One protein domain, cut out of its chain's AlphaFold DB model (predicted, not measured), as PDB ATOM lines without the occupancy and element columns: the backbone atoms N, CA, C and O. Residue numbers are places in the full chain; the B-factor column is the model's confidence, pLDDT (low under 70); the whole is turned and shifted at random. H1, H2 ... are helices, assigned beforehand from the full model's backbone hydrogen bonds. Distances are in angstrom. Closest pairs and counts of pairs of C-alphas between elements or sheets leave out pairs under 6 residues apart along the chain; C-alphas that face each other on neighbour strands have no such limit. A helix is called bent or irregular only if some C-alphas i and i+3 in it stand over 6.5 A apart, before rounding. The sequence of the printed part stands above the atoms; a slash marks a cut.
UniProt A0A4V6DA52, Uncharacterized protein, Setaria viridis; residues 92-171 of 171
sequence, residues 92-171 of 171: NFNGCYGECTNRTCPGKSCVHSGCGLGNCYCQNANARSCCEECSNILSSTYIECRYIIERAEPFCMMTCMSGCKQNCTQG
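What this domain is: This is residues 92 to 171 of the 171 residues of an uncharacterized protein of Setaria viridis (UniProt A0A4V6DA52). One long bent helix, H2, makes the length of the model, and the short helix H1 folds against its first part as a helical hairpin. The long link between them, residues 105 to 124, loops out and back within this compact head, while residues 140 to 171 stick out as a free arm. The printed part has 80 residues, with two named helices in the order H1, H2 and no named strand: the class is all helix. The whole is extended, with a radius of gyration of the C-alphas of 21.6 A and spans of 70 by 19 by 17 A.

How they stand to each other: H2, residues 125 to 169, was assigned as one helix by its hydrogen bonds but is bent, with C-alphas 151 and 154 7.1 A apart. Its arms H2a, residues 125 to 151, and H2b, residues 154 to 169, stand at a steep tilt of 37 degrees, only just beyond shallow. H2a is itself irregular, with C-alphas 137 and 140 6.9 A apart and a kink of 40 degrees near residue 138. H1, residues 92 to 104, touches H2a, which meets it with residues 126 to 138 alone; the closest C-alphas, of Cys 100 and Cys 130, are 5.7 A apart. The two form a hairpin, running opposite ways at a shallow tilt of 15 degrees. H1 and H2b are apart. In H1 and H2b every O i to N i+4 pair is within hydrogen-bond range; in H2a 21 of 23 are.

Where its parts are: H2a is 38.1 A long, from C-alpha 125 at (-11.974, 11.317, -23.375); H2b, 22.7 A, ends at C-alpha 169 at (48.732, 31.979, -14.388). H1, 18.1 A, begins at C-alpha 92 at (8.932, 10.034, -25.166).

The domain as a whole: The C-alphas of Gly 107 and Gly 171, the two farthest apart, are 70.0 A apart. The printed part has no cut. Residues 106 to 118 and 169 to 171 have pLDDT under 70.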
ATOM      1  N   ASN A  92       9.484  11.172 -25.900       92.50
ATOM      2  CA  ASN A  92       8.932  10.034 -25.166       92.50
ATOM      3  C   ASN A  92       7.417  10.160 -24.993       92.50
ATOM      4  O   ASN A  92       6.691   9.179 -25.158       92.50
ATOM      5  N   PHE A  93       6.932  11.374 -24.728       90.81
ATOM      6  CA  PHE A  93       5.511  11.663 -24.615       90.81
ATOM      7  C   PHE A  93       4.793  11.382 -25.930       90.81
ATOM      8  O   PHE A  93       3.814  10.644 -25.937       90.81
ATOM      9  N   ASN A  94       5.308  11.896 -27.051       88.62
ATOM     10  CA  ASN A  94       4.716  11.665 -28.368       88.62
ATOM     11  C   ASN A  94       4.692  10.174 -28.736       88.62
ATOM     12  O   ASN A  94       3.701   9.701 -29.289       88.62
ATOM     13  N   GLY A  95       5.748   9.428 -28.390       90.06
ATOM     14  CA  GLY A  95       5.787   7.974 -28.555       90.06
ATOM     15  C   GLY A  95       4.699   7.265 -27.744       90.06
ATOM     16  O   GLY A  95       3.880   6.544 -28.312       90.06
ATOM     17  N   CYS A  96       4.641   7.531 -26.436       91.12
ATOM     18  CA  CYS A  96       3.639   6.959 -25.532       91.12
ATOM     19  C   CYS A  96       2.206   7.314 -25.960       91.12
ATOM     20  O   CYS A  96       1.338   6.447 -26.068       91.12
ATOM     21  N   TYR A  97       1.961   8.590 -26.258       87.69
ATOM     22  CA  TYR A  97       0.653   9.093 -26.654       87.69
ATOM     23  C   TYR A  97       0.195   8.495 -27.987       87.69
ATOM     24  O   TYR A  97      -0.951   8.053 -28.110       87.69
ATOM     25  N   GLY A  98       1.090   8.439 -28.979       86.38
ATOM     26  CA  GLY A  98       0.816   7.823 -30.275       86.38
ATOM     27  C   GLY A  98       0.474   6.339 -30.144       86.38
ATOM     28  O   GLY A  98      -0.509   5.875 -30.720       86.38
ATOM     29  N   GLU A  99       1.223   5.599 -29.325       89.44
ATOM     30  CA  GLU A  99       0.946   4.185 -29.073       89.44
ATOM     31  C   GLU A  99      -0.387   3.976 -28.336       89.44
ATOM     32  O   GLU A  99      -1.200   3.143 -28.751       89.44
ATOM     33  N   CYS A 100      -0.646   4.750 -27.280       89.88
ATOM     34  CA  CYS A 100      -1.884   4.657 -26.508       89.88
ATOM     35  C   CYS A 100      -3.110   4.987 -27.365       89.88
ATOM     36  O   CYS A 100      -4.083   4.232 -27.387       89.88
ATOM     37  N   THR A 101      -3.067   6.081 -28.126       86.62
ATOM     38  CA  THR A 101      -4.196   6.481 -28.979       86.62
ATOM     39  C   THR A 101      -4.452   5.483 -30.106       86.62
ATOM     40  O   THR A 101      -5.616   5.195 -30.392       86.62
ATOM     41  N   ASN A 102      -3.407   4.878 -30.679       86.25
ATOM     42  CA  ASN A 102      -3.546   3.822 -31.684       86.25
ATOM     43  C   ASN A 102      -4.256   2.570 -31.128       86.25
ATOM     44  O   ASN A 102      -5.059   1.949 -31.824       86.25
ATOM     45  N   ARG A 103      -4.004   2.215 -29.861       87.50
ATOM     46  CA  ARG A 103      -4.644   1.067 -29.191       87.50
ATOM     47  C   ARG A 103      -6.065   1.370 -28.707       87.50
ATOM     48  O   ARG A 103      -6.942   0.520 -28.821       87.50
ATOM     49  N   THR A 104      -6.289   2.565 -28.165       84.44
ATOM     50  CA  THR A 104      -7.529   2.920 -27.447       84.44
ATOM     51  C   THR A 104      -8.585   3.555 -28.360       84.44
ATOM     52  O   THR A 104      -9.773   3.553 -28.034       84.44
ATOM     53  N   CYS A 105      -8.193   4.085 -29.524       74.62
ATOM     54  CA  CYS A 105      -9.112   4.666 -30.513       74.62
ATOM     55  C   CYS A 105      -8.976   4.055 -31.921       74.62
ATOM     56  O   CYS A 105      -8.856   4.800 -32.897       74.62
ATOM     57  N   PRO A 106      -9.052   2.723 -32.090       65.81
ATOM     58  CA  PRO A 106      -8.997   2.125 -33.417       65.81
ATOM     59  C   PRO A 106     -10.212   2.579 -34.243       65.81
ATOM     60  O   PRO A 106     -11.363   2.398 -33.848       65.81
ATOM     61  N   GLY A 107      -9.961   3.232 -35.380       59.44
ATOM     62  CA  GLY A 107     -11.008   3.717 -36.289       59.44
ATOM     63  C   GLY A 107     -11.758   4.980 -35.840       59.44
ATOM     64  O   GLY A 107     -12.616   5.460 -36.581       59.44
ATOM     65  N   LYS A 108     -11.436   5.566 -34.677       61.25
ATOM     66  CA  LYS A 108     -11.892   6.914 -34.297       61.25
ATOM     67  C   LYS A 108     -10.729   7.887 -34.389       61.25
ATOM     68  O   LYS A 108      -9.640   7.620 -33.904       61.25
ATOM     69  N   SER A 109     -10.960   9.050 -34.989       59.66
ATOM     70  CA  SER A 109      -9.897  10.040 -35.130       59.66
ATOM     71  C   SER A 109      -9.670  10.745 -33.784       59.66
ATOM     72  O   SER A 109     -10.490  11.561 -33.358       59.66
ATOM     73  N   CYS A 110      -8.531  10.484 -33.141       68.12
ATOM     74  CA  CYS A 110      -7.945  11.402 -32.156       68.12
ATOM     75  C   CYS A 110      -7.326  12.642 -32.827       68.12
ATOM     76  O   CYS A 110      -6.765  13.473 -32.128       68.12
ATOM     77  N   VAL A 111      -7.468  12.798 -34.152       58.72
ATOM     78  CA  VAL A 111      -6.805  13.790 -35.026       58.72
ATOM     79  C   VAL A 111      -7.006  15.249 -34.589       58.72
ATOM     80  O   VAL A 111      -6.179  16.089 -34.911       58.72
ATOM     81  N   HIS A 112      -8.056  15.556 -33.819       57.88
ATOM     82  CA  HIS A 112      -8.327  16.906 -33.287       57.88
ATOM     83  C   HIS A 112      -8.073  17.037 -31.773       57.88
ATOM     84  O   HIS A 112      -8.467  18.018 -31.145       57.88
ATOM     85  N   SER A 113      -7.448  16.035 -31.158       63.03
ATOM     86  CA  SER A 113      -7.154  16.012 -29.725       63.03
ATOM     87  C   SER A 113      -5.779  16.649 -29.523       63.03
ATOM     88  O   SER A 113      -4.762  15.971 -29.594       63.03
ATOM     89  N   GLY A 114      -5.745  17.971 -29.351       61.56
ATOM     90  CA  GLY A 114      -4.518  18.748 -29.145       61.56
ATOM     91  C   GLY A 114      -3.909  18.549 -27.756       61.56
ATOM     92  O   GLY A 114      -3.848  19.492 -26.974       61.56
ATOM     93  N   CYS A 115      -3.494  17.325 -27.440       69.88
ATOM     94  CA  CYS A 115      -2.773  17.024 -26.210       69.88
ATOM     95  C   CYS A 115      -1.292  17.371 -26.415       69.88
ATOM     96  O   CYS A 115      -0.680  16.960 -27.402       69.88
ATOM     97  N   GLY A 116      -0.738  18.153 -25.497       67.38
ATOM     98  CA  GLY A 116       0.626  18.651 -25.563       67.38
ATOM     99  C   GLY A 116       1.364  18.487 -24.244       67.38
ATOM    100  O   GLY A 116       0.821  18.050 -23.230       67.38
ATOM    101  N   LEU A 117       2.631  18.876 -24.283       64.75
ATOM    102  CA  LEU A 117       3.550  18.858 -23.156       64.75
ATOM    103  C   LEU A 117       2.959  19.655 -21.977       64.75
ATOM    104  O   LEU A 117       2.789  20.870 -22.068       64.75
ATOM    105  N   GLY A 118       2.591  18.960 -20.897       65.62
ATOM    106  CA  GLY A 118       2.000  19.566 -19.698       65.62
ATOM    107  C   GLY A 118       0.526  19.976 -19.814       65.62
ATOM    108  O   GLY A 118      -0.001  20.586 -18.883       65.62
ATOM    109  N   ASN A 119      -0.158  19.655 -20.918       77.38
ATOM    110  CA  ASN A 119      -1.562  20.010 -21.100       77.38
ATOM    111  C   ASN A 119      -2.350  18.936 -21.865       77.38
ATOM    112  O   ASN A 119      -2.171  18.732 -23.066       77.38
ATOM    113  N   CYS A 120      -3.295  18.311 -21.163       83.25
ATOM    114  CA  CYS A 120      -4.153  17.256 -21.692       83.25
ATOM    115  C   CYS A 120      -5.562  17.724 -22.077       83.25
ATOM    116  O   CYS A 120      -6.494  16.917 -22.070       83.25
ATOM    117  N   TYR A 121      -5.766  18.999 -22.429       79.25
ATOM    118  CA  TYR A 121      -7.070  19.470 -22.911       79.25
ATOM    119  C   TYR A 121      -7.430  18.856 -24.270       79.25
ATOM    120  O   TYR A 121      -7.193  19.403 -25.342       79.25
ATOM    121  N   CYS A 122      -8.073  17.696 -24.193       77.00
ATOM    122  CA  CYS A 122      -8.525  16.910 -25.323       77.00
ATOM    123  C   CYS A 122     -10.049  16.713 -25.258       77.00
ATOM    124  O   CYS A 122     -10.604  16.307 -24.229       77.00
ATOM    125  N   GLN A 123     -10.737  16.994 -26.374       77.56
ATOM    126  CA  GLN A 123     -12.190  16.796 -26.497       77.56
ATOM    127  C   GLN A 123     -12.561  15.312 -26.387       77.56
ATOM    128  O   GLN A 123     -13.566  14.956 -25.776       77.56
ATOM    129  N   ASN A 124     -11.719  14.437 -26.937       82.94
ATOM    130  CA  ASN A 124     -11.882  12.996 -26.838       82.94
ATOM    131  C   ASN A 124     -11.395  12.496 -25.464       82.94
ATOM    132  O   ASN A 124     -10.239  12.710 -25.098       82.94
ATOM    133  N   ALA A 125     -12.274  11.821 -24.716       84.62
ATOM    134  CA  ALA A 125     -11.974  11.317 -23.375       84.62
ATOM    135  C   ALA A 125     -10.845  10.271 -23.365       84.62
ATOM    136  O   ALA A 125      -9.975  10.330 -22.506       84.62
ATOM    137  N   ASN A 126     -10.795   9.378 -24.357       85.31
ATOM    138  CA  ASN A 126      -9.732   8.376 -24.467       85.31
ATOM    139  C   ASN A 126      -8.377   9.036 -24.754       85.31
ATOM    140  O   ASN A 126      -7.367   8.676 -24.160       85.31
ATOM    141  N   ALA A 127      -8.361  10.035 -25.641       85.25
ATOM    142  CA  ALA A 127      -7.161  10.817 -25.925       85.25
ATOM    143  C   ALA A 127      -6.677  11.577 -24.680       85.25
ATOM    144  O   ALA A 127      -5.479  11.640 -24.419       85.25
ATOM    145  N   ARG A 128      -7.606  12.118 -23.888       87.31
ATOM    146  CA  ARG A 128      -7.291  12.766 -22.612       87.31
ATOM    147  C   ARG A 128      -6.661  11.791 -21.622       87.31
ATOM    148  O   ARG A 128      -5.586  12.093 -21.123       87.31
ATOM    149  N   SER A 129      -7.262  10.619 -21.412       89.56
ATOM    150  CA  SER A 129      -6.696   9.596 -20.523       89.56
ATOM    151  C   SER A 129      -5.307   9.139 -20.972       89.56
ATOM    152  O   SER A 129      -4.408   9.081 -20.143       89.56
ATOM    153  N   CYS A 130      -5.090   8.920 -22.275       89.81
ATOM    154  CA  CYS A 130      -3.757   8.616 -22.807       89.81
ATOM    155  C   CYS A 130      -2.738   9.721 -22.495       89.81
ATOM    156  O   CYS A 130      -1.601   9.440 -22.128       89.81
ATOM    157  N   CYS A 131      -3.128  10.989 -22.640       89.06
ATOM    158  CA  CYS A 131      -2.249  12.103 -22.309       89.06
ATOM    159  C   CYS A 131      -1.936  12.170 -20.815       89.06
ATOM    160  O   CYS A 131      -0.776  12.357 -20.458       89.06
ATOM    161  N   GLU A 132      -2.938  12.018 -19.948       89.81
ATOM    162  CA  GLU A 132      -2.760  12.056 -18.492       89.81
ATOM    163  C   GLU A 132      -1.834  10.929 -18.028       89.81
ATOM    164  O   GLU A 132      -0.897  11.175 -17.269       89.81
ATOM    165  N   GLU A 133      -2.041   9.717 -18.544       91.38
ATOM    166  CA  GLU A 133      -1.220   8.547 -18.236       91.38
ATOM    167  C   GLU A 133       0.231   8.736 -18.697       91.38
ATOM    168  O   GLU A 133       1.155   8.651 -17.886       91.38
ATOM    169  N   CYS A 134       0.444   9.083 -19.970       90.94
ATOM    170  CA  CYS A 134       1.784   9.318 -20.505       90.94
ATOM    171  C   CYS A 134       2.491  10.488 -19.808       90.94
ATOM    172  O   CYS A 134       3.685  10.407 -19.517       90.94
ATOM    173  N   SER A 135       1.761  11.566 -19.503       89.75
ATOM    174  CA  SER A 135       2.313  12.713 -18.779       89.75
ATOM    175  C   SER A 135       2.749  12.317 -17.376       89.75
ATOM    176  O   SER A 135       3.837  12.705 -16.955       89.75
ATOM    177  N   ASN A 136       1.932  11.536 -16.664       90.25
ATOM    178  CA  ASN A 136       2.228  11.085 -15.310       90.25
ATOM    179  C   ASN A 136       3.491  10.214 -15.289       90.25
ATOM    180  O   ASN A 136       4.433  10.539 -14.565       90.25
ATOM    181  N   ILE A 137       3.563   9.206 -16.166       90.62
ATOM    182  CA  ILE A 137       4.713   8.293 -16.269       90.62
ATOM    183  C   ILE A 137       6.020   9.061 -16.505       90.62
ATOM    184  O   ILE A 137       7.038   8.764 -15.885       90.62
ATOM    185  N   LEU A 138       5.996  10.061 -17.387       91.94
ATOM    186  CA  LEU A 138       7.203  10.785 -17.793       91.94
ATOM    187  C   LEU A 138       7.541  11.976 -16.887       91.94
ATOM    188  O   LEU A 138       8.673  12.464 -16.918       91.94
ATOM    189  N   SER A 139       6.581  12.457 -16.089       90.31
ATOM    190  CA  SER A 139       6.744  13.660 -15.261       90.31
ATOM    191  C   SER A 139       7.900  13.537 -14.271       90.31
ATOM    192  O   SER A 139       8.711  14.454 -14.181       90.31
ATOM    193  N   SER A 140       8.026  12.393 -13.590       90.44
ATOM    194  CA  SER A 140       9.080  12.164 -12.597       90.44
ATOM    195  C   SER A 140      10.471  12.306 -13.210       90.44
ATOM    196  O   SER A 140      11.295  13.055 -12.696       90.44
ATOM    197  N   THR A 141      10.723  11.629 -14.332       92.69
ATOM    198  CA  THR A 141      12.031  11.646 -15.002       92.69
ATOM    199  C   THR A 141      12.373  13.029 -15.546       92.69
ATOM    200  O   THR A 141      13.521  13.456 -15.473       92.69
ATOM    201  N   TYR A 142      11.387  13.757 -16.070       93.38
ATOM    202  CA  TYR A 142      11.608  15.116 -16.561       93.38
ATOM    203  C   TYR A 142      11.904  16.112 -15.437       93.38
ATOM    204  O   TYR A 142      12.841  16.903 -15.557       93.38
ATOM    205  N   ILE A 143      11.160  16.041 -14.328       93.31
ATOM    206  CA  ILE A 143      11.417  16.867 -13.141       93.31
ATOM    207  C   ILE A 143      12.816  16.576 -12.594       93.31
ATOM    208  O   ILE A 143      13.556  17.508 -12.286       93.31
ATOM    209  N   GLU A 144      13.199  15.301 -12.511       95.25
ATOM    210  CA  GLU A 144      14.526  14.892 -12.050       95.25
ATOM    211  C   GLU A 144      15.644  15.392 -12.978       95.25
ATOM    212  O   GLU A 144      16.614  15.972 -12.492       95.25
ATOM    213  N   CYS A 145      15.479  15.252 -14.299       95.62
ATOM    214  CA  CYS A 145      16.419  15.764 -15.301       95.62
ATOM    215  C   CYS A 145      16.692  17.253 -15.078       95.62
ATOM    216  O   CYS A 145      17.832  17.662 -14.855       95.62
ATOM    217  N   ARG A 146      15.627  18.061 -15.030       95.19
ATOM    218  CA  ARG A 146      15.752  19.503 -14.812       95.19
ATOM    219  C   ARG A 146      16.369  19.843 -13.466       95.19
ATOM    220  O   ARG A 146      17.248  20.694 -13.402       95.19
ATOM    221  N   TYR A 147      15.948  19.159 -12.407       95.00
ATOM    222  CA  TYR A 147      16.458  19.389 -11.061       95.00
ATOM    223  C   TYR A 147      17.972  19.169 -10.958       95.00
ATOM    224  O   TYR A 147      18.663  19.944 -10.292       95.00
ATOM    225  N   ILE A 148      18.497  18.128 -11.611       93.38
ATOM    226  CA  ILE A 148      19.939  17.844 -11.635       93.38
ATOM    227  C   ILE A 148      20.690  18.974 -12.347       93.38
ATOM    228  O   ILE A 148      21.682  19.470 -11.812       93.38
ATOM    229  N   ILE A 149      20.194  19.414 -13.505       93.75
ATOM    230  CA  ILE A 149      20.821  20.474 -14.304       93.75
ATOM    231  C   ILE A 149      20.783  21.825 -13.583       93.75
ATOM    232  O   ILE A 149      21.813  22.486 -13.455       93.75
ATOM    233  N   GLU A 150      19.637  22.206 -13.016       91.62
ATOM    234  CA  GLU A 150      19.490  23.455 -12.252       91.62
ATOM    235  C   GLU A 150      20.394  23.473 -11.005       91.62
ATOM    236  O   GLU A 150      20.856  24.531 -10.577       91.62
ATOM    237  N   ARG A 151      20.719  22.307 -10.429       92.00
ATOM    238  CA  ARG A 151      21.684  22.200  -9.321       92.00
ATOM    239  C   ARG A 151      23.145  22.142  -9.752       92.00
ATOM    240  O   ARG A 151      24.016  22.290  -8.892       92.00
ATOM    241  N   ALA A 152      23.430  21.933 -11.034       90.44
ATOM    242  CA  ALA A 152      24.790  21.800 -11.547       90.44
ATOM    243  C   ALA A 152      25.496  23.153 -11.758       90.44
ATOM    244  O   ALA A 152      26.728  23.188 -11.779       90.44
ATOM    245  N   GLU A 153      24.762  24.270 -11.846       84.50
ATOM    246  CA  GLU A 153      25.321  25.618 -12.064       84.50
ATOM    247  C   GLU A 153      26.504  25.975 -11.130       84.50
ATOM    248  O   GLU A 153      27.581  26.313 -11.639       84.50
ATOM    249  N   PRO A 154      26.402  25.851  -9.787       87.62
ATOM    250  CA  PRO A 154      27.518  26.179  -8.897       87.62
ATOM    251  C   PRO A 154      28.738  25.269  -9.107       87.62
ATOM    252  O   PRO A 154      29.878  25.715  -8.955       87.62
ATOM    253  N   PHE A 155      28.523  24.006  -9.488       91.12
ATOM    254  CA  PHE A 155      29.605  23.061  -9.778       91.12
ATOM    255  C   PHE A 155      30.297  23.382 -11.104       91.12
ATOM    256  O   PHE A 155      31.528  23.279 -11.192       91.12
ATOM    257  N   CYS A 156      29.534  23.830 -12.104       93.94
ATOM    258  CA  CYS A 156      30.086  24.319 -13.361       93.94
ATOM    259  C   CYS A 156      30.983  25.536 -13.115       93.94
ATOM    260  O   CYS A 156      32.146  25.536 -13.529       93.94
ATOM    261  N   MET A 157      30.492  26.528 -12.362       92.75
ATOM    262  CA  MET A 157      31.266  27.733 -12.051       92.75
ATOM    263  C   MET A 157      32.554  27.413 -11.293       92.75
ATOM    264  O   MET A 157      33.615  27.924 -11.648       92.75
ATOM    265  N   MET A 158      32.496  26.531 -10.292       91.25
ATOM    266  CA  MET A 158      33.677  26.138  -9.520       91.25
ATOM    267  C   MET A 158      34.734  25.447 -10.395       91.25
ATOM    268  O   MET A 158      35.910  25.822 -10.364       91.25
ATOM    269  N   THR A 159      34.313  24.469 -11.201       93.06
ATOM    270  CA  THR A 159      35.205  23.711 -12.093       93.06
ATOM    271  C   THR A 159      35.820  24.618 -13.154       93.06
ATOM    272  O   THR A 159      37.038  24.616 -13.349       93.06
ATOM    273  N   CYS A 160      34.997  25.455 -13.790       94.75
ATOM    274  CA  CYS A 160      35.455  26.379 -14.815       94.75
ATOM    275  C   CYS A 160      36.424  27.422 -14.246       94.75
ATOM    276  O   CYS A 160      37.489  27.647 -14.825       94.75
ATOM    277  N   MET A 161      36.114  28.024 -13.092       92.69
ATOM    278  CA  MET A 161      36.995  29.018 -12.477       92.69
ATOM    279  C   MET A 161      38.356  28.432 -12.106       92.69
ATOM    280  O   MET A 161      39.371  29.101 -12.297       92.69
ATOM    281  N   SER A 162      38.388  27.201 -11.590       90.38
ATOM    282  CA  SER A 162      39.640  26.511 -11.264       90.38
ATOM    283  C   SER A 162      40.501  26.297 -12.514       90.38
ATOM    284  O   SER A 162      41.664  26.704 -12.536       90.38
ATOM    285  N   GLY A 163      39.911  25.753 -13.585       90.94
ATOM    286  CA  GLY A 163      40.619  25.523 -14.848       90.94
ATOM    287  C   GLY A 163      41.075  26.819 -15.525       90.94
ATOM    288  O   GLY A 163      42.217  26.927 -15.966       90.94
ATOM    289  N   CYS A 164      40.219  27.841 -15.544       91.69
ATOM    290  CA  CYS A 164      40.556  29.130 -16.139       91.69
ATOM    291  C   CYS A 164      41.705  29.822 -15.393       91.69
ATOM    292  O   CYS A 164      42.648  30.297 -16.026       91.69
ATOM    293  N   LYS A 165      41.681  29.820 -14.053       87.88
ATOM    294  CA  LYS A 165      42.759  30.404 -13.243       87.88
ATOM    295  C   LYS A 165      44.103  29.729 -13.503       87.88
ATOM    296  O   LYS A 165      45.092  30.437 -13.658       87.88
ATOM    297  N   GLN A 166      44.135  28.398 -13.604       85.75
ATOM    298  CA  GLN A 166      45.370  27.662 -13.899       85.75
ATOM    299  C   GLN A 166      45.985  28.071 -15.242       85.75
ATOM    300  O   GLN A 166      47.187  28.332 -15.300       85.75
ATOM    301  N   ASN A 167      45.161  28.176 -16.289       82.69
ATOM    302  CA  ASN A 167      45.609  28.572 -17.628       82.69
ATOM    303  C   ASN A 167      46.093  30.023 -17.672       82.69
ATOM    304  O   ASN A 167      47.034  30.355 -18.379       82.69
ATOM    305  N   CYS A 168      45.460  30.882 -16.886       82.00
ATOM    306  CA  CYS A 168      45.747  32.303 -16.848       82.00
ATOM    307  C   CYS A 168      47.040  32.645 -16.077       82.00
ATOM    308  O   CYS A 168      47.698  33.627 -16.390       82.00
ATOM    309  N   THR A 169      47.446  31.824 -15.102       68.25
ATOM    310  CA  THR A 169      48.732  31.979 -14.388       68.25
ATOM    311  C   THR A 169      49.938  31.355 -15.096       68.25
ATOM    312  O   THR A 169      51.064  31.574 -14.661       68.25
ATOM    313  N   GLN A 170      49.717  30.545 -16.134       58.72
ATOM    314  CA  GLN A 170      50.776  29.869 -16.900       58.72
ATOM    315  C   GLN A 170      51.094  30.555 -18.243       58.72
ATOM    316  O   GLN A 170      51.933  30.045 -18.985       58.72
ATOM    317  N   GLY A 171      50.418  31.669 -18.553       52.25
ATOM    318  CA  GLY A 171      50.606  32.473 -19.768       52.25
ATOM    319  C   GLY A 171      51.574  33.632 -19.589       52.25
ATOM    320  O   GLY A 171      51.588  34.223 -18.485       52.25
TER     321      GLY A 171